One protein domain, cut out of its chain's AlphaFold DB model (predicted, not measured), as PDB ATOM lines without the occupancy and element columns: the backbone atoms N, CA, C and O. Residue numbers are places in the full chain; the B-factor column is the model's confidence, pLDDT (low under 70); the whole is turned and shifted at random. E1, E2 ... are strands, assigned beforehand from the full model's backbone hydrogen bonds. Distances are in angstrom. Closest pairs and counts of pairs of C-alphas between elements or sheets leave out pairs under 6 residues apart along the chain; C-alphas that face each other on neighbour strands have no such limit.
ATOM      1  N   TYR A   3     -28.520 -17.300 -29.598       91.88
ATOM      2  CA  TYR A   3     -29.600 -17.448 -30.570       91.88
ATOM      3  C   TYR A   3     -29.494 -16.381 -31.666       91.88
ATOM      4  O   TYR A   3     -29.377 -15.189 -31.362       91.88
ATOM      5  N   LEU A   4     -29.508 -16.799 -32.933       91.06
ATOM      6  CA  LEU A   4     -29.360 -15.907 -34.089       91.06
ATOM      7  C   LEU A   4     -30.682 -15.651 -34.823       91.06
ATOM      8  O   LEU A   4     -30.771 -14.664 -35.551       91.06
ATOM      9  N   GLY A   5     -31.696 -16.485 -34.598       89.19
ATOM     10  CA  GLY A   5     -33.019 -16.351 -35.200       89.19
ATOM     11  C   GLY A   5     -33.577 -17.678 -35.705       89.19
ATOM     12  O   GLY A   5     -32.882 -18.694 -35.725       89.19
ATOM     13  N   SER A   6     -34.834 -17.627 -36.130       86.62
ATOM     14  CA  SER A   6     -35.577 -18.717 -36.753       86.62
ATOM     15  C   SER A   6     -36.408 -18.174 -37.914       86.62
ATOM     16  O   SER A   6     -36.683 -16.967 -37.986       86.62
ATOM     17  N   HIS A   7     -36.805 -19.054 -38.830       81.19
ATOM     18  CA  HIS A   7     -37.705 -18.683 -39.916       81.19
ATOM     19  C   HIS A   7     -39.096 -18.322 -39.373       81.19
ATOM     20  O   HIS A   7     -39.613 -18.948 -38.447       81.19
ATOM     21  N   ALA A   8     -39.725 -17.291 -39.944       66.75
ATOM     22  CA  ALA A   8     -41.036 -16.837 -39.491       66.75
ATOM     23  C   ALA A   8     -42.132 -17.857 -39.844       66.75
ATOM     24  O   ALA A   8     -42.343 -18.159 -41.015       66.75
ATOM     25  N   GLY A   9     -42.887 -18.314 -38.841       65.94
ATOM     26  CA  GLY A   9     -44.036 -19.202 -39.042       65.94
ATOM     27  C   GLY A   9     -43.720 -20.698 -38.983       65.94
ATOM     28  O   GLY A   9     -44.562 -21.471 -39.430       65.94
ATOM     29  N   ARG A  10     -42.557 -21.085 -38.438       67.75
ATOM     30  CA  ARG A  10     -42.160 -22.480 -38.184       67.75
ATOM     31  C   ARG A  10     -41.984 -22.749 -36.702       67.75
ATOM     32  O   ARG A  10     -41.200 -22.060 -36.054       67.75
ATOM     33  N   GLU A  11     -42.686 -23.743 -36.162       74.31
ATOM     34  CA  GLU A  11     -42.636 -24.099 -34.735       74.31
ATOM     35  C   GLU A  11     -41.405 -24.938 -34.384       74.31
ATOM     36  O   GLU A  11     -41.491 -26.128 -34.096       74.31
ATOM     37  N   ASN A  12     -40.251 -24.267 -34.375       72.56
ATOM     38  CA  ASN A  12     -38.962 -24.851 -34.028       72.56
ATOM     39  C   ASN A  12     -38.493 -24.402 -32.642       72.56
ATOM     40  O   ASN A  12     -38.587 -23.219 -32.286       72.56
ATOM     41  N   SER A  13     -37.937 -25.345 -31.892       74.31
ATOM     42  CA  SER A  13     -37.207 -25.097 -30.658       74.31
ATOM     43  C   SER A  13     -35.865 -25.813 -30.683       74.31
ATOM     44  O   SER A  13     -35.638 -26.806 -31.375       74.31
ATOM     45  N   TYR A  14     -34.932 -25.271 -29.928       68.69
ATOM     46  CA  TYR A  14     -33.625 -25.851 -29.751       68.69
ATOM     47  C   TYR A  14     -33.388 -26.052 -28.269       68.69
ATOM     48  O   TYR A  14     -33.282 -25.081 -27.515       68.69
ATOM     49  N   GLU A  15     -33.200 -27.308 -27.882       72.44
ATOM     50  CA  GLU A  15     -32.898 -27.688 -26.519       72.44
ATOM     51  C   GLU A  15     -31.422 -28.076 -26.383       72.44
ATOM     52  O   GLU A  15     -30.920 -29.026 -26.975       72.44
ATOM     53  N   PHE A  16     -30.696 -27.381 -25.517       71.19
ATOM     54  CA  PHE A  16     -29.503 -27.961 -24.924       71.19
ATOM     55  C   PHE A  16     -29.854 -28.593 -23.586       71.19
ATOM     56  O   PHE A  16     -30.070 -27.883 -22.598       71.19
ATOM     57  N   ASN A  17     -29.832 -29.921 -23.545       64.50
ATOM     58  CA  ASN A  17     -29.899 -30.660 -22.300       64.50
ATOM     59  C   ASN A  17     -28.482 -30.903 -21.784       64.50
ATOM     60  O   ASN A  17     -27.727 -31.700 -22.328       64.50
ATOM     61  N   PHE A  18     -28.106 -30.212 -20.721       65.50
ATOM     62  CA  PHE A  18     -26.930 -30.569 -19.942       65.50
ATOM     63  C   PHE A  18     -27.470 -31.415 -18.798       65.50
ATOM     64  O   PHE A  18     -28.471 -31.019 -18.215       65.50
ATOM     65  N   GLY A  19     -26.843 -32.527 -18.405       53.81
ATOM     66  CA  GLY A  19     -27.359 -33.432 -17.353       53.81
ATOM     67  C   GLY A  19     -27.683 -32.811 -15.969       53.81
ATOM     68  O   GLY A  19     -27.990 -33.535 -15.024       53.81
ATOM     69  N   PHE A  20     -27.609 -31.482 -15.831       52.47
ATOM     70  CA  PHE A  20     -27.909 -30.647 -14.669       52.47
ATOM     71  C   PHE A  20     -28.908 -29.496 -14.963       52.47
ATOM     72  O   PHE A  20     -29.200 -28.718 -14.053       52.47
ATOM     73  N   GLY A  21     -29.419 -29.346 -16.193       61.56
ATOM     74  CA  GLY A  21     -30.379 -28.310 -16.586       61.56
ATOM     75  C   GLY A  21     -30.541 -28.148 -18.104       61.56
ATOM     76  O   GLY A  21     -29.667 -28.527 -18.877       61.56
ATOM     77  N   THR A  22     -31.645 -27.529 -18.513       73.69
ATOM     78  CA  THR A  22     -31.991 -27.302 -19.921       73.69
ATOM     79  C   THR A  22     -31.860 -25.820 -20.283       73.69
ATOM     80  O   THR A  22     -32.347 -24.959 -19.546       73.69
ATOM     81  N   ILE A  23     -31.221 -25.512 -21.416       78.75
ATOM     82  CA  ILE A  23     -31.344 -24.212 -22.091       78.75
ATOM     83  C   ILE A  23     -32.222 -24.420 -23.312       78.75
ATOM     84  O   ILE A  23     -31.872 -25.221 -24.172       78.75
ATOM     85  N   ASP A  24     -33.301 -23.656 -23.399       85.50
ATOM     86  CA  ASP A  24     -34.231 -23.706 -24.518       85.50
ATOM     87  C   ASP A  24     -34.242 -22.359 -25.247       85.50
ATOM     88  O   ASP A  24     -34.254 -21.292 -24.617       85.50
ATOM     89  N   PHE A  25     -34.189 -22.422 -26.571       88.06
ATOM     90  CA  PHE A  25     -34.399 -21.295 -27.460       88.06
ATOM     91  C   PHE A  25     -35.486 -21.657 -28.462       88.06
ATOM     92  O   PHE A  25     -35.393 -22.652 -29.167       88.06
ATOM     93  N   ASP A  26     -36.473 -20.787 -28.588       85.50
ATOM     94  CA  ASP A  26     -37.619 -20.967 -29.471       85.50
ATOM     95  C   ASP A  26     -37.908 -19.680 -30.261       85.50
ATOM     96  O   ASP A  26     -37.219 -18.661 -30.140       85.50
ATOM     97  N   GLN A  27     -38.985 -19.688 -31.043       78.94
ATOM     98  CA  GLN A  27     -39.451 -18.505 -31.771       78.94
ATOM     99  C   GLN A  27     -39.808 -17.302 -30.879       78.94
ATOM    100  O   GLN A  27     -39.870 -16.172 -31.368       78.94
ATOM    101  N   SER A  28     -40.089 -17.517 -29.590       86.06
ATOM    102  CA  SER A  28     -40.393 -16.441 -28.639       86.06
ATOM    103  C   SER A  28     -39.128 -15.796 -28.065       86.06
ATOM    104  O   SER A  28     -39.168 -14.683 -27.526       86.06
ATOM    105  N   THR A  29     -37.988 -16.468 -28.216       89.56
ATOM    106  CA  THR A  29     -36.690 -16.008 -27.744       89.56
ATOM    107  C   THR A  29     -36.226 -14.806 -28.563       89.56
ATOM    108  O   THR A  29     -36.252 -14.798 -29.790       89.56
ATOM    109  N   ALA A  30     -35.761 -13.750 -27.893       91.44
ATOM    110  CA  ALA A  30     -35.239 -12.580 -28.591       91.44
ATOM    111  C   ALA A  30     -33.897 -12.901 -29.275       91.44
ATOM    112  O   ALA A  30     -33.007 -13.492 -28.656       91.44
ATOM    113  N   ILE A  31     -33.713 -12.464 -30.525       92.50
ATOM    114  CA  ILE A  31     -32.432 -12.591 -31.243       92.50
ATOM    115  C   ILE A  31     -31.304 -11.952 -30.425       92.50
ATOM    116  O   ILE A  31     -31.441 -10.847 -29.899       92.50
ATOM    117  N   GLY A  32     -30.173 -12.651 -30.327       92.81
ATOM    118  CA  GLY A  32     -29.021 -12.241 -29.527       92.81
ATOM    119  C   GLY A  32     -29.077 -12.706 -28.071       92.81
ATOM    120  O   GLY A  32     -28.100 -12.506 -27.346       92.81
ATOM    121  N   THR A  33     -30.165 -13.360 -27.640       93.31
ATOM    122  CA  THR A  33     -30.214 -14.020 -26.329       93.31
ATOM    123  C   THR A  33     -29.093 -15.050 -26.255       93.31
ATOM    124  O   THR A  33     -28.878 -15.836 -27.180       93.31
ATOM    125  N   ALA A  34     -28.337 -15.014 -25.163       90.38
ATOM    126  CA  ALA A  34     -27.184 -15.870 -24.966       90.38
ATOM    127  C   ALA A  34     -27.289 -16.612 -23.642       90.38
ATOM    128  O   ALA A  34     -27.771 -16.076 -22.646       90.38
ATOM    129  N   ALA A  35     -26.781 -17.835 -23.644       87.00
ATOM    130  CA  ALA A  35     -26.711 -18.677 -22.469       87.00
ATOM    131  C   ALA A  35     -25.366 -19.413 -22.441       87.00
ATOM    132  O   ALA A  35     -24.790 -19.742 -23.487       87.00
ATOM    133  N   THR A  36     -24.835 -19.620 -21.240       85.25
ATOM    134  CA  THR A  36     -23.489 -20.158 -21.013       85.25
ATOM    135  C   THR A  36     -23.586 -21.380 -20.127       85.25
ATOM    136  O   THR A  36     -24.255 -21.332 -19.099       85.25
ATOM    137  N   VAL A  37     -22.872 -22.437 -20.506       78.81
ATOM    138  CA  VAL A  37     -22.718 -23.637 -19.686       78.81
ATOM    139  C   VAL A  37     -21.258 -24.013 -19.589       78.81
ATOM    140  O   VAL A  37     -20.484 -23.839 -20.530       78.81
ATOM    141  N   GLU A  38     -20.899 -24.514 -18.416       80.88
ATOM    142  CA  GLU A  38     -19.592 -25.074 -18.134       80.88
ATOM    143  C   GLU A  38     -19.671 -26.596 -18.286       80.88
ATOM    144  O   GLU A  38     -20.376 -27.276 -17.541       80.88
ATOM    145  N   HIS A  39     -18.948 -27.132 -19.271       75.62
ATOM    146  CA  HIS A  39     -18.797 -28.573 -19.464       75.62
ATOM    147  C   HIS A  39     -17.484 -29.029 -18.836       75.62
ATOM    148  O   HIS A  39     -16.405 -28.616 -19.264       75.62
ATOM    149  N   TYR A  40     -17.581 -29.858 -17.798       71.06
ATOM    150  CA  TYR A  40     -16.441 -30.282 -16.980       71.06
ATOM    151  C   TYR A  40     -15.942 -31.699 -17.290       71.06
ATOM    152  O   TYR A  40     -14.931 -32.120 -16.723       71.06
ATOM    153  N   SER A  41     -16.628 -32.446 -18.162       67.69
ATOM    154  CA  SER A  41     -16.235 -33.819 -18.487       67.69
ATOM    155  C   SER A  41     -15.113 -33.846 -19.523       67.69
ATOM    156  O   SER A  41     -15.218 -33.276 -20.610       67.69
ATOM    157  N   THR A  42     -14.023 -34.539 -19.197       61.34
ATOM    158  CA  THR A  42     -12.983 -34.889 -20.164       61.34
ATOM    159  C   THR A  42     -13.340 -36.229 -20.802       61.34
ATOM    160  O   THR A  42     -13.071 -37.271 -20.206       61.34
ATOM    161  N   GLY A  43     -13.917 -36.210 -22.004       65.81
ATOM    162  CA  GLY A  43     -14.201 -37.424 -22.781       65.81
ATOM    163  C   GLY A  43     -15.622 -37.532 -23.329       65.81
ATOM    164  O   GLY A  43     -15.821 -38.301 -24.264       65.81
ATOM    165  N   ASP A  44     -16.558 -36.731 -22.816       73.12
ATOM    166  CA  ASP A  44     -17.945 -36.703 -23.291       73.12
ATOM    167  C   ASP A  44     -18.195 -35.516 -24.229       73.12
ATOM    168  O   ASP A  44     -17.589 -34.445 -24.081       73.12
ATOM    169  N   TYR A  45     -19.110 -35.702 -25.181       76.44
ATOM    170  CA  TYR A  45     -19.590 -34.628 -26.045       76.44
ATOM    171  C   TYR A  45     -20.558 -33.709 -25.295       76.44
ATOM    172  O   TYR A  45     -21.076 -34.045 -24.234       76.44
ATOM    173  N   LEU A  46     -20.751 -32.508 -25.838       76.38
ATOM    174  CA  LEU A  46     -21.794 -31.611 -25.367       76.38
ATOM    175  C   LEU A  46     -23.131 -32.104 -25.906       76.38
ATOM    176  O   LEU A  46     -23.299 -32.106 -27.122       76.38
ATOM    177  N   ASP A  47     -24.046 -32.490 -25.031       78.38
ATOM    178  CA  ASP A  47     -25.354 -32.991 -25.438       78.38
ATOM    179  C   ASP A  47     -26.259 -31.870 -25.969       78.38
ATOM    180  O   ASP A  47     -26.290 -30.768 -25.416       78.38
ATOM    181  N   PHE A  48     -26.981 -32.144 -27.053       79.56
ATOM    182  CA  PHE A  48     -27.909 -31.211 -27.679       79.56
ATOM    183  C   PHE A  48     -29.063 -31.921 -28.384       79.56
ATOM    184  O   PHE A  48     -28.905 -33.052 -28.837       79.56
ATOM    185  N   GLU A  49     -30.176 -31.207 -28.538       82.62
ATOM    186  CA  GLU A  49     -31.334 -31.596 -29.333       82.62
ATOM    187  C   GLU A  49     -31.872 -30.381 -30.107       82.62
ATOM    188  O   GLU A  49     -32.052 -29.291 -29.566       82.62
ATOM    189  N   PHE A  50     -32.156 -30.564 -31.390       83.38
ATOM    190  CA  PHE A  50     -33.012 -29.650 -32.141       83.38
ATOM    191  C   PHE A  50     -34.362 -30.317 -32.365       83.38
ATOM    192  O   PHE A  50     -34.399 -31.482 -32.762       83.38
ATOM    193  N   ASN A  51     -35.444 -29.576 -32.140       81.94
ATOM    194  CA  ASN A  51     -36.808 -30.053 -32.266       81.94
ATOM    195  C   ASN A  51     -37.613 -29.139 -33.198       81.94
ATOM    196  O   ASN A  51     -37.590 -27.913 -33.106       81.94
ATOM    197  N   SER A  52     -38.360 -29.761 -34.090       80.06
ATOM    198  CA  SER A  52     -39.316 -29.129 -34.974       80.06
ATOM    199  C   SER A  52     -40.645 -29.858 -34.867       80.06
ATOM    200  O   SER A  52     -40.715 -31.089 -34.974       80.06
ATOM    201  N   VAL A  53     -41.726 -29.092 -34.743       78.50
ATOM    202  CA  VAL A  53     -43.084 -29.636 -34.841       78.50
ATOM    203  C   VAL A  53     -43.334 -30.260 -36.219       78.50
ATOM    204  O   VAL A  53     -44.082 -31.235 -36.320       78.50
ATOM    205  N   GLU A  54     -42.714 -29.731 -37.276       76.38
ATOM    206  CA  GLU A  54     -42.914 -30.206 -38.644       76.38
ATOM    207  C   GLU A  54     -42.004 -31.389 -39.025       76.38
ATOM    208  O   GLU A  54     -42.456 -32.290 -39.736       76.38
ATOM    209  N   GLY A  55     -40.757 -31.412 -38.538       75.12
ATOM    210  CA  GLY A  55     -39.731 -32.390 -38.935       75.12
ATOM    211  C   GLY A  55     -39.348 -33.451 -37.905       75.12
ATOM    212  O   GLY A  55     -38.622 -34.393 -38.225       75.12
ATOM    213  N   GLY A  56     -39.793 -33.319 -36.656       79.81
ATOM    214  CA  GLY A  56     -39.303 -34.147 -35.556       79.81
ATOM    215  C   GLY A  56     -38.024 -33.580 -34.943       79.81
ATOM    216  O   GLY A  56     -37.939 -32.384 -34.709       79.81
ATOM    217  N   TRP A  57     -37.045 -34.420 -34.609       80.19
ATOM    218  CA  TRP A  57     -35.904 -33.992 -33.795       80.19
ATOM    219  C   TRP A  57     -34.600 -34.718 -34.142       80.19
ATOM    220  O   TRP A  57     -34.618 -35.812 -34.717       80.19
ATOM    221  N   ILE A  58     -33.478 -34.070 -33.815       79.44
ATOM    222  CA  ILE A  58     -32.108 -34.578 -33.958       79.44
ATOM    223  C   ILE A  58     -31.339 -34.341 -32.659       79.44
ATOM    224  O   ILE A  58     -31.296 -33.214 -32.171       79.44
ATOM    225  N   ASP A  59     -30.702 -35.392 -32.134       81.19
ATOM    226  CA  ASP A  59     -29.814 -35.336 -30.967       81.19
ATOM    227  C   ASP A  59     -28.428 -35.927 -31.257       81.19
ATOM    228  O   ASP A  59     -28.187 -36.551 -32.296       81.19
ATOM    229  N   ASN A  60     -27.509 -35.760 -30.306       76.88
ATOM    230  CA  ASN A  60     -26.226 -36.463 -30.290       76.88
ATOM    231  C   ASN A  60     -26.070 -37.475 -29.135       76.88
ATOM    232  O   ASN A  60     -24.953 -37.948 -28.904       76.88
ATOM    233  N   GLN A  61     -27.158 -37.835 -28.444       72.25
ATOM    234  CA  GLN A  61     -27.174 -38.758 -27.297       72.25
ATOM    235  C   GLN A  61     -27.490 -40.221 -27.660       72.25
ATOM    236  O   GLN A  61     -27.431 -41.100 -26.797       72.25
ATOM    237  N   GLY A  62     -27.780 -40.543 -28.920       57.47
ATOM    238  CA  GLY A  62     -28.004 -41.948 -29.286       57.47
ATOM    239  C   GLY A  62     -28.432 -42.227 -30.717       57.47
ATOM    240  O   GLY A  62     -28.626 -43.395 -31.053       57.47
ATOM    241  N   GLY A  63     -28.545 -41.201 -31.568       49.25
ATOM    242  CA  GLY A  63     -28.785 -41.378 -33.001       49.25
ATOM    243  C   GLY A  63     -30.227 -41.739 -33.355       49.25
ATOM    244  O   GLY A  63     -30.464 -42.362 -34.388       49.25
ATOM    245  N   ALA A  64     -31.195 -41.381 -32.512       52.47
ATOM    246  CA  ALA A  64     -32.601 -41.479 -32.876       52.47
ATOM    247  C   ALA A  64     -33.017 -40.211 -33.633       52.47
ATOM    248  O   ALA A  64     -33.655 -39.321 -33.103       52.47
ATOM    249  N   GLU A  65     -32.664 -40.131 -34.909       56.44
ATOM    250  CA  GLU A  65     -33.399 -39.274 -35.836       56.44
ATOM    251  C   GLU A  65     -34.863 -39.746 -35.877       56.44
ATOM    252  O   GLU A  65     -35.152 -40.943 -36.001       56.44
ATOM    253  N   SER A  66     -35.815 -38.823 -35.727       52.53
ATOM    254  CA  SER A  66     -37.223 -39.157 -35.935       52.53
ATOM    255  C   SER A  66     -37.415 -39.478 -37.426       52.53
ATOM    256  O   SER A  66     -37.346 -38.598 -38.278       52.53
ATOM    257  N   PHE A  67     -37.605 -40.757 -37.770       53.00
ATOM    258  CA  PHE A  67     -37.840 -41.184 -39.153       53.00
ATOM    259  C   PHE A  67     -39.215 -40.689 -39.636       53.00
ATOM    260  O   PHE A  67     -40.246 -41.299 -39.340       53.00
ATOM    261  N   GLY A  68     -39.224 -39.607 -40.416       50.50
ATOM    262  CA  GLY A  68     -40.406 -39.032 -41.060       50.50
ATOM    263  C   GLY A  68     -40.079 -38.435 -42.438       50.50
ATOM    264  O   GLY A  68     -38.910 -38.212 -42.754       50.50
ATOM    265  N   PRO A  69     -41.083 -38.225 -43.314       46.03
ATOM    266  CA  PRO A  69     -40.884 -37.617 -44.628       46.03
ATOM    267  C   PRO A  69     -40.620 -36.110 -44.469       46.03
ATOM    268  O   PRO A  69     -41.541 -35.308 -44.561       46.03
ATOM    269  N   GLY A  70     -39.364 -35.765 -44.191       56.66
ATOM    270  CA  GLY A  70     -38.907 -34.417 -43.849       56.66
ATOM    271  C   GLY A  70     -37.939 -34.517 -42.679       56.66
ATOM    272  O   GLY A  70     -38.351 -34.446 -41.529       56.66
ATOM    273  N   LEU A  71     -36.677 -34.829 -42.971       72.69
ATOM    274  CA  LEU A  71     -35.675 -35.048 -41.931       72.69
ATOM    275  C   LEU A  71     -35.139 -33.693 -41.486       72.69
ATOM    276  O   LEU A  71     -34.574 -32.963 -42.306       72.69
ATOM    277  N   VAL A  72     -35.284 -33.388 -40.197       80.56
ATOM    278  CA  VAL A  72     -34.516 -32.306 -39.583       80.56
ATOM    279  C   VAL A  72     -33.029 -32.507 -39.867       80.56
ATOM    280  O   VAL A  72     -32.518 -33.630 -39.852       80.56
ATOM    281  N   ASN A  73     -32.322 -31.426 -40.161       81.06
ATOM    282  CA  ASN A  73     -30.924 -31.494 -40.565       81.06
ATOM    283  C   ASN A  73     -30.097 -30.378 -39.924       81.06
ATOM    284  O   ASN A  73     -30.621 -29.407 -39.386       81.06
ATOM    285  N   LEU A  74     -28.777 -30.564 -39.944       85.69
ATOM    286  CA  LEU A  74     -27.802 -29.660 -39.348       85.69
ATOM    287  C   LEU A  74     -26.691 -29.376 -40.358       85.69
ATOM    288  O   LEU A  74     -26.058 -30.293 -40.883       85.69
ATOM    289  N   ALA A  75     -26.404 -28.095 -40.558       88.56
ATOM    290  CA  ALA A  75     -25.281 -27.614 -41.338       88.56
ATOM    291  C   ALA A  75     -24.424 -26.639 -40.527       88.56
ATOM    292  O   ALA A  75     -24.900 -25.896 -39.668       88.56
ATOM    293  N   PHE A  76     -23.132 -26.614 -40.849       90.88
ATOM    294  CA  PHE A  76     -22.185 -25.651 -40.301       90.88
ATOM    295  C   PHE A  76     -21.704 -24.736 -41.419       90.88
ATOM    296  O   PHE A  76     -21.193 -25.226 -42.428       90.88
ATOM    297  N   SER A  77     -21.836 -23.419 -41.250       88.50
ATOM    298  CA  SER A  77     -21.360 -22.479 -42.272       88.50
ATOM    299  C   SER A  77     -19.873 -22.168 -42.119       88.50
ATOM    300  O   SER A  77     -19.157 -22.052 -43.109       88.50
ATOM    301  N   GLU A  78     -19.406 -21.996 -40.880       86.50
ATOM    302  CA  GLU A  78     -18.051 -21.531 -40.598       86.50
ATOM    303  C   GLU A  78     -17.586 -21.930 -39.192       86.50
ATOM    304  O   GLU A  78     -18.351 -21.897 -38.223       86.50
ATOM    305  N   PHE A  79     -16.293 -22.244 -39.098       94.00
ATOM    306  CA  PHE A  79     -15.541 -22.383 -37.856       94.00
ATOM    307  C   PHE A  79     -14.460 -21.304 -37.843       94.00
ATOM    308  O   PHE A  79     -13.554 -21.331 -38.678       94.00
ATOM    309  N   PHE A  80     -14.532 -20.362 -36.905       94.50
ATOM    310  CA  PHE A  80     -13.609 -19.227 -36.867       94.50
ATOM    311  C   PHE A  80     -13.203 -18.858 -35.446       94.50
ATOM    312  O   PHE A  80     -13.915 -19.125 -34.481       94.50
ATOM    313  N   VAL A  81     -12.036 -18.234 -35.302       94.19
ATOM    314  CA  VAL A  81     -11.549 -17.753 -34.005       94.19
ATOM    315  C   VAL A  81     -11.733 -16.246 -33.930       94.19
ATOM    316  O   VAL A  81     -11.190 -15.510 -34.748       94.19
ATOM    317  N   GLU A  82     -12.455 -15.784 -32.912       93.06
ATOM    318  CA  GLU A  82     -12.669 -14.363 -32.631       93.06
ATOM    319  C   GLU A  82     -12.394 -14.107 -31.148       93.06
ATOM    320  O   GLU A  82     -12.870 -14.843 -30.283       93.06
ATOM    321  N   ASN A  83     -11.582 -13.090 -30.841       90.44
ATOM    322  CA  ASN A  83     -11.177 -12.743 -29.470       90.44
ATOM    323  C   ASN A  83     -10.565 -13.913 -28.667       90.44
ATOM    324  O   ASN A  83     -10.657 -13.948 -27.446       90.44
ATOM    325  N   GLY A  84      -9.924 -14.872 -29.346       88.94
ATOM    326  CA  GLY A  84      -9.322 -16.050 -28.709       88.94
ATOM    327  C   GLY A  84     -10.305 -17.181 -28.386       88.94
ATOM    328  O   GLY A  84      -9.901 -18.169 -27.777       88.94
ATOM    329  N   HIS A  85     -11.562 -17.067 -28.815       91.19
ATOM    330  CA  HIS A  85     -12.594 -18.088 -28.652       91.19
ATOM    331  C   HIS A  85     -12.903 -18.752 -29.994       91.19
ATOM    332  O   HIS A  85     -12.954 -18.073 -31.022       91.19
ATOM    333  N   LEU A  86     -13.126 -20.068 -29.989       92.19
ATOM    334  CA  LEU A  86     -13.636 -20.772 -31.166       92.19
ATOM    335  C   LEU A  86     -15.131 -20.480 -31.290       92.19
ATOM    336  O   LEU A  86     -15.886 -20.713 -30.350       92.19
ATOM    337  N   ASN A  87     -15.544 -19.998 -32.452       94.44
ATOM    338  CA  ASN A  87     -16.930 -19.759 -32.804       94.44
ATOM    339  C   ASN A  87     -17.360 -20.712 -33.915       94.44
ATOM    340  O   ASN A  87     -16.596 -20.990 -34.841       94.44
ATOM    341  N   ILE A  88     -18.588 -21.208 -33.800       93.38
ATOM    342  CA  ILE A  88     -19.194 -22.136 -34.752       93.38
ATOM    343  C   ILE A  88     -20.595 -21.624 -35.049       93.38
ATOM    344  O   ILE A  88     -21.365 -21.382 -34.116       93.38
ATOM    345  N   LEU A  89     -20.918 -21.452 -36.326       93.12
ATOM    346  CA  LEU A  89     -22.276 -21.138 -36.762       93.12
ATOM    347  C   LEU A  89     -22.967 -22.423 -37.202       93.12
ATOM    348  O   LEU A  89     -22.505 -23.082 -38.136       93.12
ATOM    349  N   ALA A  90     -24.046 -22.764 -36.503       90.38
ATOM    350  CA  ALA A  90     -24.869 -23.931 -36.772       90.38
ATOM    351  C   ALA A  90     -26.259 -23.490 -37.234       90.38
ATOM    352  O   ALA A  90     -26.859 -22.576 -36.661       90.38
ATOM    353  N   PHE A  91     -26.727 -24.161 -38.277       90.06
ATOM    354  CA  PHE A  91     -27.952 -23.890 -39.009       90.06
ATOM    355  C   PHE A  91     -28.759 -25.177 -39.073       90.06
ATOM    356  O   PHE A  91     -28.207 -26.225 -39.414       90.06
ATOM    357  N   PHE A  92     -30.038 -25.097 -38.737       87.75
ATOM    358  CA  PHE A  92     -30.938 -26.235 -38.707       87.75
ATOM    359  C   PHE A  92     -32.043 -26.035 -39.721       87.75
ATOM    360  O   PHE A  92     -32.584 -24.935 -39.841       87.75
ATOM    361  N   GLY A  93     -32.351 -27.105 -40.441       87.56
ATOM    362  CA  GLY A  93     -33.542 -27.202 -41.262       87.56
ATOM    363  C   GLY A  93     -34.578 -28.070 -40.571       87.56
ATOM    364  O   GLY A  93     -34.238 -29.079 -39.947       87.56
ATOM    365  N   ASP A  94     -35.840 -27.687 -40.703       81.62
ATOM    366  CA  ASP A  94     -36.969 -28.445 -40.174       81.62
ATOM    367  C   ASP A  94     -37.420 -29.580 -41.109       81.62
ATOM    368  O   ASP A  94     -38.286 -30.376 -40.763       81.62
ATOM    369  N   GLY A  95     -36.823 -29.683 -42.301       77.38
ATOM    370  CA  GLY A  95     -37.114 -30.732 -43.279       77.38
ATOM    371  C   GLY A  95     -38.505 -30.630 -43.912       77.38
ATOM    372  O   GLY A  95     -38.871 -31.475 -44.735       77.38
ATOM    373  N   ALA A  96     -39.290 -29.608 -43.575       74.81
ATOM    374  CA  ALA A  96     -40.632 -29.412 -44.077       74.81
ATOM    375  C   ALA A  96     -40.634 -28.383 -45.212       74.81
ATOM    376  O   ALA A  96     -40.829 -27.192 -45.017       74.81
ATOM    377  N   GLY A  97     -40.510 -28.862 -46.447       68.06
ATOM    378  CA  GLY A  97     -40.798 -28.070 -47.649       68.06
ATOM    379  C   GLY A  97     -39.589 -27.466 -48.368       68.06
ATOM    380  O   GLY A  97     -39.731 -27.155 -49.550       68.06
ATOM    381  N   ASP A  98     -38.418 -27.387 -47.735       73.19
ATOM    382  CA  ASP A  98     -37.132 -27.096 -48.383       73.19
ATOM    383  C   ASP A  98     -35.935 -27.670 -47.584       73.19
ATOM    384  O   ASP A  98     -36.100 -28.343 -46.570       73.19
ATOM    385  N   GLU A  99     -34.722 -27.523 -48.134       74.00
ATOM    386  CA  GLU A  99     -33.467 -28.078 -47.590       74.00
ATOM    387  C   GLU A  99     -32.426 -26.972 -47.325       74.00
ATOM    388  O   GLU A  99     -31.215 -27.202 -47.397       74.00
ATOM    389  N   ASP A 100     -32.856 -25.732 -47.086       79.88
ATOM    390  CA  ASP A 100     -31.949 -24.576 -47.067       79.88
ATOM    391  C   ASP A 100     -31.378 -24.224 -45.675       79.88
ATOM    392  O   ASP A 100     -30.549 -23.317 -45.564       79.88
ATOM    393  N   HIS A 101     -31.725 -25.013 -44.650       86.00
ATOM    394  CA  HIS A 101     -31.205 -24.943 -43.277       86.00
ATOM    395  C   HIS A 101     -31.402 -23.568 -42.607       86.00
ATOM    396  O   HIS A 101     -30.621 -23.178 -41.738       86.00
ATOM    397  N   ASN A 102     -32.405 -22.787 -43.020       83.88
ATOM    398  CA  ASN A 102     -32.626 -21.436 -42.494       83.88
ATOM    399  C   ASN A 102     -33.639 -21.374 -41.331       83.88
ATOM    400  O   ASN A 102     -33.911 -20.290 -40.806       83.88
ATOM    401  N   ASP A 103     -34.165 -22.526 -40.917       85.94
ATOM    402  CA  ASP A 103     -35.291 -22.628 -39.994       85.94
ATOM    403  C   ASP A 103     -34.917 -22.299 -38.549       85.94
ATOM    404  O   ASP A 103     -35.742 -21.764 -37.801       85.94
ATOM    405  N   PHE A 104     -33.662 -22.546 -38.165       87.50
ATOM    406  CA  PHE A 104     -33.112 -22.134 -36.877       87.50
ATOM    407  C   PHE A 104     -31.598 -21.920 -36.939       87.50
ATOM    408  O   PHE A 104     -30.875 -22.697 -37.559       87.50
ATOM    409  N   ALA A 105     -31.086 -20.889 -36.264       90.69
ATOM    410  CA  ALA A 105     -29.658 -20.585 -36.262       90.69
ATOM    411  C   ALA A 105     -29.123 -20.244 -34.866       90.69
ATOM    412  O   ALA A 105     -29.678 -19.422 -34.126       90.69
ATOM    413  N   VAL A 106     -27.966 -20.820 -34.533       90.50
ATOM    414  CA  VAL A 106     -27.241 -20.555 -33.284       90.50
ATOM    415  C   VAL A 106     -25.752 -20.364 -33.527       90.50
ATOM    416  O   VAL A 106     -25.144 -20.952 -34.423       90.50
ATOM    417  N   ARG A 107     -25.134 -19.562 -32.660       92.31
ATOM    418  CA  ARG A 107     -23.680 -19.464 -32.543       92.31
ATOM    419  C   ARG A 107     -23.201 -20.159 -31.279       92.31
ATOM    420  O   ARG A 107     -23.567 -19.767 -30.164       92.31
ATOM    421  N   PHE A 108     -22.287 -21.103 -31.436       90.12
ATOM    422  CA  PHE A 108     -21.472 -21.609 -30.340       90.12
ATOM    423  C   PHE A 108     -20.235 -20.748 -30.171       90.12
ATOM    424  O   PHE A 108     -19.594 -20.388 -31.151       90.12
ATOM    425  N   THR A 109     -19.891 -20.450 -28.921       92.50
ATOM    426  CA  THR A 109     -18.625 -19.819 -28.549       92.50
ATOM    427  C   THR A 109     -18.000 -20.697 -27.480       92.50
ATOM    428  O   THR A 109     -18.585 -20.877 -26.410       92.50
ATOM    429  N   VAL A 110     -16.845 -21.275 -27.791       89.12
ATOM    430  CA  VAL A 110     -16.117 -22.205 -26.929       89.12
ATOM    431  C   VAL A 110     -14.949 -21.467 -26.296       89.12
ATOM    432  O   VAL A 110     -14.062 -20.948 -26.981       89.12
ATOM    433  N   THR A 111     -14.950 -21.455 -24.967       86.88
ATOM    434  CA  THR A 111     -13.905 -20.843 -24.151       86.88
ATOM    435  C   THR A 111     -13.232 -21.925 -23.321       86.88
ATOM    436  O   THR A 111     -13.917 -22.586 -22.540       86.88
ATOM    437  N   PRO A 112     -11.907 -22.115 -23.444       79.69
ATOM    438  CA  PRO A 112     -11.185 -23.014 -22.559       79.69
ATOM    439  C   PRO A 112     -11.339 -22.547 -21.110       79.69
ATOM    440  O   PRO A 112     -11.027 -21.395 -20.798       79.69
ATOM    441  N   VAL A 113     -11.790 -23.432 -20.220       75.38
ATOM    442  CA  VAL A 113     -11.768 -23.158 -18.780       75.38
ATOM    443  C   VAL A 113     -10.302 -23.141 -18.339       75.38
ATOM    444  O   VAL A 113      -9.604 -24.143 -18.530       75.38
ATOM    445  N   PRO A 114      -9.790 -22.031 -17.771       73.62
ATOM    446  CA  PRO A 114      -8.420 -21.995 -17.286       73.62
ATOM    447  C   PRO A 114      -8.219 -23.077 -16.225       73.62
ATOM    448  O   PRO A 114      -8.902 -23.089 -15.201       73.62
ATOM    449  N   VAL A 115      -7.268 -23.987 -16.452       71.25
ATOM    450  CA  VAL A 115      -6.896 -24.977 -15.435       71.25
ATOM    451  C   VAL A 115      -6.452 -24.239 -14.169       71.25
ATOM    452  O   VAL A 115      -5.600 -23.346 -14.260       71.25
TER     453      VAL A 115
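This is residues 3 to 115 of the 140 residues of the protein "VPLPA-CTERM sorting domain-containing protein" of Qingshengfaniella alkalisoli (UniProt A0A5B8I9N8). Two four-stranded antiparallel sheets lie face to face as a sandwich, their strands crossed at 41 degrees; the larger, twisted sheet runs E1, E8, E7, E6 and the other E3, E2, E4, E5. Residues 111 to 115 run on from E8 to one end of the longest axis. The printed part has 113 residues and eight strands, E1 to E8 along the chain, with no named helix: all strand, though under half of the residues are in named elements. It is compact, with a radius of gyration of the C-alphas of 14.4 A, and spans 46 by 28 by 24 A.

Start at E6, residues 73 to 82, E7, residues 85 to 93, and E8, residues 104 to 110, a meander, each strand the antiparallel neighbour of the one before. Look for N 87 and O 80 at 2.7 A, then N 108 and O 88 at 2.8 A. Edge strand E1, residues 3 to 6, pairs with E8 through N 4 and O 105, 2.9 A. In the other sheet, E2, residues 12 to 18, and E3, residues 21 to 26, form a hairpin, with N 16 and O 23 at 2.8 A. E4, residues 49 to 52, neighbours E2, with N 15 and O 49 at 2.8 A, and forms a hairpin with E5, residues 56 to 59, with N 52 and O 56 at 2.7 A. Between sheets, the closest C-alphas of E1 and E3 are Tyr 3 and Phe 25, 6.9 A apart.

Find C-alpha 3 at (-29.600, -17.448, -30.570), where E1 begins. E6 spans 26.3 A, E7 26.1 A, and E8 19.7 A, ending at C-alpha 110, (-16.117, -22.205, -26.929).

The C-alphas farthest apart, Gly 97 and Val 115, are 46.9 A apart. The printed part has no cut; the links E3 to E4 and E5 to E6 are long. Among residues with pLDDT under 70 are 17 to 21 and 62 to 70.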